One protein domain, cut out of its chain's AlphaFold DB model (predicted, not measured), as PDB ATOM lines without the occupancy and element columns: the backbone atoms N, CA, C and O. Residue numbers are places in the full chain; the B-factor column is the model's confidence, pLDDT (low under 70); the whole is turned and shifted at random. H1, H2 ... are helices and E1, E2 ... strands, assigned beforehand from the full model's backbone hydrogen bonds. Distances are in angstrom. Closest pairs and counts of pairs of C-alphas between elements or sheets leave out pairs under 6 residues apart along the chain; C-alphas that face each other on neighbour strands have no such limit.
ATOM      1  N   VAL A   3     161.703 140.891 244.033       60.44
ATOM      2  CA  VAL A   3     162.296 142.134 244.527       60.44
ATOM      3  C   VAL A   3     162.668 142.943 243.297       60.44
ATOM      4  O   VAL A   3     163.693 142.673 242.679       60.44
ATOM      5  N   GLN A   4     161.831 143.916 242.939       69.50
ATOM      6  CA  GLN A   4     162.050 144.711 241.729       69.50
ATOM      7  C   GLN A   4     163.131 145.775 241.934       69.50
ATOM      8  O   GLN A   4     163.909 146.074 241.039       69.50
ATOM      9  N   ALA A   5     163.182 146.361 243.131       70.69
ATOM     10  CA  ALA A   5     164.187 147.350 243.491       70.69
ATOM     11  C   ALA A   5     164.471 147.295 244.991       70.69
ATOM     12  O   ALA A   5     163.580 147.056 245.811       70.69
ATOM     13  N   ASN A   6     165.722 147.539 245.366       77.69
ATOM     14  CA  ASN A   6     166.124 147.648 246.762       77.69
ATOM     15  C   ASN A   6     167.229 148.696 246.938       77.69
ATOM     16  O   ASN A   6     167.976 148.997 246.009       77.69
ATOM     17  N   GLY A   7     167.319 149.245 248.147       78.94
ATOM     18  CA  GLY A   7     168.365 150.180 248.541       78.94
ATOM     19  C   GLY A   7     168.486 150.292 250.064       78.94
ATOM     20  O   GLY A   7     167.713 149.665 250.791       78.94
ATOM     21  N   PRO A   8     169.421 151.109 250.585       77.50
ATOM     22  CA  PRO A   8     169.710 151.202 252.024       77.50
ATOM     23  C   PRO A   8     168.533 151.592 252.937       77.50
ATOM     24  O   PRO A   8     168.646 151.442 254.149       77.50
ATOM     25  N   GLY A   9     167.419 152.084 252.383       78.94
ATOM     26  CA  GLY A   9     166.233 152.502 253.139       78.94
ATOM     27  C   GLY A   9     164.910 151.932 252.630       78.94
ATOM     28  O   GLY A   9     163.859 152.290 253.161       78.94
ATOM     29  N   TYR A  10     164.924 151.075 251.606       77.69
ATOM     30  CA  TYR A  10     163.685 150.592 251.005       77.69
ATOM     31  C   TYR A  10     163.826 149.226 250.341       77.69
ATOM     32  O   TYR A  10     164.886 148.842 249.841       77.69
ATOM     33  N   MET A  11     162.697 148.531 250.265       80.88
ATOM     34  CA  MET A  11     162.516 147.403 249.365       80.88
ATOM     35  C   MET A  11     161.174 147.535 248.654       80.88
ATOM     36  O   MET A  11     160.147 147.794 249.288       80.88
ATOM     37  N   VAL A  12     161.200 147.380 247.333       74.19
ATOM     38  CA  VAL A  12     160.018 147.411 246.474       74.19
ATOM     39  C   VAL A  12     159.726 145.993 246.028       74.19
ATOM     40  O   VAL A  12     160.558 145.344 245.390       74.19
ATOM     41  N   TYR A  13     158.524 145.535 246.353       73.44
ATOM     42  CA  TYR A  13     158.017 144.250 245.909       73.44
ATOM     43  C   TYR A  13     156.842 144.457 244.968       73.44
ATOM     44  O   TYR A  13     155.909 145.212 245.268       73.44
ATOM     45  N   THR A  14     156.841 143.714 243.871       67.38
ATOM     46  CA  THR A  14     155.631 143.480 243.090       67.38
ATOM     47  C   THR A  14     154.882 142.314 243.736       67.38
ATOM     48  O   THR A  14     155.374 141.180 243.846       67.38
ATOM     49  N   VAL A  15     153.683 142.597 244.252       64.06
ATOM     50  CA  VAL A  15     152.819 141.574 244.848       64.06
ATOM     51  C   VAL A  15     152.076 140.892 243.701       64.06
ATOM     52  O   VAL A  15     150.903 141.145 243.480       64.06
ATOM     53  N   PHE A  16     152.818 140.065 242.956       57.97
ATOM     54  CA  PHE A  16     152.342 139.097 241.962       57.97
ATOM     55  C   PHE A  16     151.277 139.601 240.968       57.97
ATOM     56  O   PHE A  16     150.082 139.493 241.221       57.97
ATOM     57  N   ASP A  17     151.736 140.006 239.783       56.03
ATOM     58  CA  ASP A  17     151.299 139.416 238.508       56.03
ATOM     59  C   ASP A  17     152.358 139.745 237.437       56.03
ATOM     60  O   ASP A  17     152.428 140.875 236.955       56.03
ATOM     61  N   CYS A  18     153.239 138.792 237.109       56.59
ATOM     62  CA  CYS A  18     154.242 138.975 236.051       56.59
ATOM     63  C   CYS A  18     153.609 139.061 234.650       56.59
ATOM     64  O   CYS A  18     154.263 139.542 233.727       56.59
ATOM     65  N   GLU A  19     152.341 138.666 234.501       62.38
ATOM     66  CA  GLU A  19     151.566 138.782 233.260       62.38
ATOM     67  C   GLU A  19     150.564 139.951 233.294       62.38
ATOM     68  O   GLU A  19     149.872 140.218 232.309       62.38
ATOM     69  N   GLY A  20     150.503 140.685 234.407       69.38
ATOM     70  CA  GLY A  20     149.598 141.813 234.586       69.38
ATOM     71  C   GLY A  20     150.006 143.029 233.758       69.38
ATOM     72  O   GLY A  20     151.157 143.176 233.333       69.38
ATOM     73  N   GLU A  21     149.068 143.954 233.549       82.25
ATOM     74  CA  GLU A  21     149.376 145.227 232.897       82.25
ATOM     75  C   GLU A  21     150.446 146.001 233.685       82.25
ATOM     76  O   GLU A  21     150.510 145.962 234.922       82.25
ATOM     77  N   ILE A  22     151.290 146.727 232.947       84.06
ATOM     78  CA  ILE A  22     152.206 147.708 233.532       84.06
ATOM     79  C   ILE A  22     151.378 148.660 234.398       84.06
ATOM     80  O   ILE A  22     150.267 149.046 234.029       84.06
ATOM     81  N   ASN A  23     151.925 149.061 235.544       86.00
ATOM     82  CA  ASN A  23     151.307 150.013 236.456       86.00
ATOM     83  C   ASN A  23     152.087 151.347 236.456       86.00
ATOM     84  O   ASN A  23     152.896 151.591 237.358       86.00
ATOM     85  N   PRO A  24     151.838 152.254 235.483       86.06
ATOM     86  CA  PRO A  24     152.544 153.533 235.389       86.06
ATOM     87  C   PRO A  24     152.372 154.412 236.629       86.06
ATOM     88  O   PRO A  24     153.271 155.171 236.986       86.06
ATOM     89  N   ALA A  25     151.218 154.314 237.301       87.19
ATOM     90  CA  ALA A  25     150.946 155.077 238.513       87.19
ATOM     91  C   ALA A  25     151.867 154.641 239.659       87.19
ATOM     92  O   ALA A  25     152.440 155.492 240.341       87.19
ATOM     93  N   ALA A  26     152.061 153.330 239.833       85.62
ATOM     94  CA  ALA A  26     153.000 152.810 240.817       85.62
ATOM     95  C   ALA A  26     154.453 153.127 240.444       85.62
ATOM     96  O   ALA A  26     155.204 153.558 241.313       85.62
ATOM     97  N   MET A  27     154.837 153.002 239.167       86.88
ATOM     98  CA  MET A  27     156.182 153.378 238.697       86.88
ATOM     99  C   MET A  27     156.502 154.839 239.014       86.88
ATOM    100  O   MET A  27     157.565 155.128 239.560       86.88
ATOM    101  N   LYS A  28     155.563 155.755 238.749       87.94
ATOM    102  CA  LYS A  28     155.717 157.171 239.095       87.94
ATOM    103  C   LYS A  28     155.855 157.375 240.607       87.94
ATOM    104  O   LYS A  28     156.803 158.018 241.043       87.94
ATOM    105  N   ALA A  29     154.937 156.818 241.399       87.00
ATOM    106  CA  ALA A  29     154.925 157.010 242.850       87.00
ATOM    107  C   ALA A  29     156.177 156.435 243.532       87.00
ATOM    108  O   ALA A  29     156.752 157.067 244.416       87.00
ATOM    109  N   VAL A  30     156.622 155.249 243.108       86.44
ATOM    110  CA  VAL A  30     157.854 154.637 243.611       86.44
ATOM    111  C   VAL A  30     159.062 155.443 243.158       86.44
ATOM    112  O   VAL A  30     159.907 155.749 243.990       86.44
ATOM    113  N   GLY A  31     159.128 155.837 241.884       87.50
ATOM    114  CA  GLY A  31     160.246 156.615 241.355       87.50
ATOM    115  C   GLY A  31     160.448 157.939 242.095       87.50
ATOM    116  O   GLY A  31     161.569 158.261 242.487       87.50
ATOM    117  N   GLU A  32     159.356 158.651 242.389       87.62
ATOM    118  CA  GLU A  32     159.366 159.863 243.222       87.62
ATOM    119  C   GLU A  32     159.837 159.583 244.659       87.62
ATOM    120  O   GLU A  32     160.598 160.368 245.222       87.62
ATOM    121  N   LEU A  33     159.416 158.459 245.246       85.25
ATOM    122  CA  LEU A  33     159.757 158.080 246.619       85.25
ATOM    123  C   LEU A  33     161.231 157.686 246.787       85.25
ATOM    124  O   LEU A  33     161.837 158.024 247.802       85.25
ATOM    125  N   VAL A  34     161.799 156.952 245.825       81.75
ATOM    126  CA  VAL A  34     163.155 156.383 245.938       81.75
ATOM    127  C   VAL A  34     164.207 157.120 245.105       81.75
ATOM    128  O   VAL A  34     165.385 156.773 245.167       81.75
ATOM    129  N   GLY A  35     163.801 158.135 244.337       85.19
ATOM    130  CA  GLY A  35     164.694 158.906 243.471       85.19
ATOM    131  C   GLY A  35     165.204 158.115 242.264       85.19
ATOM    132  O   GLY A  35     166.341 158.319 241.841       85.19
ATOM    133  N   LEU A  36     164.385 157.204 241.729       82.94
ATOM    134  CA  LEU A  36     164.713 156.390 240.557       82.94
ATOM    135  C   LEU A  36     163.762 156.681 239.395       82.94
ATOM    136  O   LEU A  36     162.589 156.990 239.588       82.94
ATOM    137  N   THR A  37     164.271 156.516 238.179       86.25
ATOM    138  CA  THR A  37     163.468 156.515 236.953       86.25
ATOM    139  C   THR A  37     163.465 155.100 236.407       86.25
ATOM    140  O   THR A  37     164.531 154.573 236.115       86.25
ATOM    141  N   PHE A  38     162.284 154.507 236.269       84.00
ATOM    142  CA  PHE A  38     162.119 153.192 235.656       84.00
ATOM    143  C   PHE A  38     161.983 153.318 234.135       84.00
ATOM    144  O   PHE A  38     161.244 154.185 233.650       84.00
ATOM    145  N   ASN A  39     162.642 152.440 233.386       83.38
ATOM    146  CA  ASN A  39     162.468 152.306 231.948       83.38
ATOM    147  C   ASN A  39     161.210 151.478 231.633       83.38
ATOM    148  O   ASN A  39     161.127 150.303 231.964       83.38
ATOM    149  N   ILE A  40     160.221 152.081 230.965       81.69
ATOM    150  CA  ILE A  40     158.969 151.389 230.608       81.69
ATOM    151  C   ILE A  40     159.134 150.382 229.458       81.69
ATOM    152  O   ILE A  40     158.264 149.537 229.261       81.69
ATOM    153  N   GLU A  41     160.225 150.482 228.695       83.38
ATOM    154  CA  GLU A  41     160.553 149.541 227.618       83.38
ATOM    155  C   GLU A  41     161.356 148.330 228.122       83.38
ATOM    156  O   GLU A  41     161.536 147.375 227.369       83.38
ATOM    157  N   ASP A  42     161.828 148.358 229.373       82.12
ATOM    158  CA  ASP A  42     162.566 147.259 229.994       82.12
ATOM    159  C   ASP A  42     161.630 146.416 230.871       82.12
ATOM    160  O   ASP A  42     161.115 146.872 231.894       82.12
ATOM    161  N   GLU A  43     161.395 145.169 230.459       76.81
ATOM    162  CA  GLU A  43     160.508 144.241 231.166       76.81
ATOM    163  C   GLU A  43     160.990 143.910 232.587       76.81
ATOM    164  O   GLU A  43     160.160 143.589 233.443       76.81
ATOM    165  N   ASP A  44     162.291 144.054 232.858       77.06
ATOM    166  CA  ASP A  44     162.882 143.824 234.175       77.06
ATOM    167  C   ASP A  44     162.753 145.055 235.097       77.06
ATOM    168  O   ASP A  44     162.861 144.932 236.320       77.06
ATOM    169  N   GLU A  45     162.466 146.245 234.558       77.19
ATOM    170  CA  GLU A  45     162.293 147.476 235.349       77.19
ATOM    171  C   GLU A  45     160.820 147.855 235.587       77.19
ATOM    172  O   GLU A  45     160.518 148.663 236.472       77.19
ATOM    173  N   VAL A  46     159.876 147.285 234.832       83.44
ATOM    174  CA  VAL A  46     158.456 147.641 234.962       83.44
ATOM    175  C   VAL A  46     157.814 147.080 236.228       83.44
ATOM    176  O   VAL A  46     157.859 145.889 236.530       83.44
ATOM    177  N   LEU A  47     157.093 147.948 236.940       82.62
ATOM    178  CA  LEU A  47     156.205 147.517 238.014       82.62
ATOM    179  C   LEU A  47     154.858 147.109 237.422       82.62
ATOM    180  O   LEU A  47     154.199 147.905 236.751       82.62
ATOM    181  N   ARG A  48     154.437 145.878 237.704       81.88
ATOM    182  CA  ARG A  48     153.141 145.322 237.297       81.88
ATOM    183  C   ARG A  48     152.268 145.059 238.516       81.88
ATOM    184  O   ARG A  48     152.773 144.742 239.596       81.88
ATOM    185  N   GLY A  49     150.956 145.202 238.333       80.56
ATOM    186  CA  GLY A  49     149.975 144.920 239.380       80.56
ATOM    187  C   GLY A  49     150.143 145.776 240.652       80.56
ATOM    188  O   GLY A  49     150.631 146.911 240.589       80.56
ATOM    189  N   PRO A  50     149.688 145.279 241.817       80.00
ATOM    190  CA  PRO A  50     149.857 145.957 243.100       80.00
ATOM    191  C   PRO A  50     151.322 145.991 243.558       80.00
ATOM    192  O   PRO A  50     152.022 144.978 243.570       80.00
ATOM    193  N   VAL A  51     151.762 147.162 244.019       81.00
ATOM    194  CA  VAL A  51     153.127 147.383 244.513       81.00
ATOM    195  C   VAL A  51     153.104 147.624 246.016       81.00
ATOM    196  O   VAL A  51     152.361 148.479 246.501       81.00
ATOM    197  N   LEU A  52     153.941 146.886 246.747       79.94
ATOM    198  CA  LEU A  52     154.178 147.092 248.172       79.94
ATOM    199  C   LEU A  52     155.568 147.698 248.365       79.94
ATOM    200  O   LEU A  52     156.576 147.089 248.007       79.94
ATOM    201  N   VAL A  53     155.613 148.877 248.980       79.50
ATOM    202  CA  VAL A  53     156.865 149.522 249.380       79.50
ATOM    203  C   VAL A  53     157.048 149.366 250.882       79.50
ATOM    204  O   VAL A  53     156.194 149.785 251.663       79.50
ATOM    205  N   VAL A  54     158.174 148.781 251.283       81.12
ATOM    206  CA  VAL A  54     158.578 148.679 252.688       81.12
ATOM    207  C   VAL A  54     159.705 149.672 252.932       81.12
ATOM    208  O   VAL A  54     160.780 149.546 252.345       81.12
ATOM    209  N   LEU A  55     159.454 150.654 253.795       79.94
ATOM    210  CA  LEU A  55     160.452 151.626 254.236       79.94
ATOM    211  C   LEU A  55     161.117 151.124 255.517       79.94
ATOM    212  O   LEU A  55     160.431 150.716 256.457       79.94
ATOM    213  N   ALA A  56     162.448 151.159 255.566       74.62
ATOM    214  CA  ALA A  56     163.157 150.965 256.821       74.62
ATOM    215  C   ALA A  56     162.965 152.238 257.658       74.62
ATOM    216  O   ALA A  56     163.433 153.304 257.272       74.62
TER     217      ALA A  56
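This is residues 3 to 56 of the 59 residues of an uncharacterized protein of Hymenobacter edaphi (UniProt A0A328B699). A small wall of three antiparallel strands has one helix, H1, packed over one of its faces, while the other face bears no named helix. H1 runs along the strands, and after it a long stretch without named elements, residues 35 to 50, folds back to the start of E3. The printed part has 54 residues, with three named strands and one named helix in the order E1, E2, H1, E3 along the chain; the sheet's order is E1 - E2 - E3. The class is mixed, helices and strands, though under half of the residues, 26 of 54, are in named elements. The whole is compact, with a radius of gyration of the C-alphas of 10.2 A and spans of 29 by 20 by 17 A.

E1 is residues 3 to 7, 10.8 A from first to last C-alpha, and begins with C-alpha 3 at (162.296, 142.134, 244.527). E2 is residues 10 to 14, 13.3 A long. H1 is residues 24 to 34, 15.2 A long, with C-alpha 24 at (152.544, 153.533, 235.389). E3 is residues 51 to 55, 12.9 A long, and ends with C-alpha 55 at (160.452, 151.626, 254.236).

E2 is the inner strand of the sheet, and E1 and E3 are its edge strands. E1 and E2 form a hairpin, antiparallel at 173 degrees between their directions, with N 12 and O 5 within hydrogen-bond range at 2.8 A and N 4 and O 12 at 3.1 A. E2 and E3 are antiparallel at 165 degrees, with N 13 and O 52 and also N 52 and O 13 within hydrogen-bond range at 3.0 A. H1 is on the sheet at a height over the sheet of 10.1 A, the helix layer of two layers, a helix on one face of a sheet. It lies over E2 and, only just, over E3, on which 3 of its C-alphas fall. On the local plane its line and that of E2 stand at 6 degrees, along the strands. The closest C-alphas of H1 and E3 are those of Ala 26 and Val 51, 6.6 A apart; those of H1 and E2 are Val 34 and Tyr 10, 7.7 A apart. In H1 every O i to N i+4 pair is within hydrogen-bond range.

The two C-alphas farthest apart, those of Glu 41 and Ala 56, are 29.4 A apart. The printed part has no cut. The link from E1 to E2 is tight, that from E2 to H1 is short, and that from H1 to E3, of 16 residues, is long. The mean pLDDT of the printed part is 78.5, and the model's confidence is under 70 at residues 3 to 4 and 14 to 20.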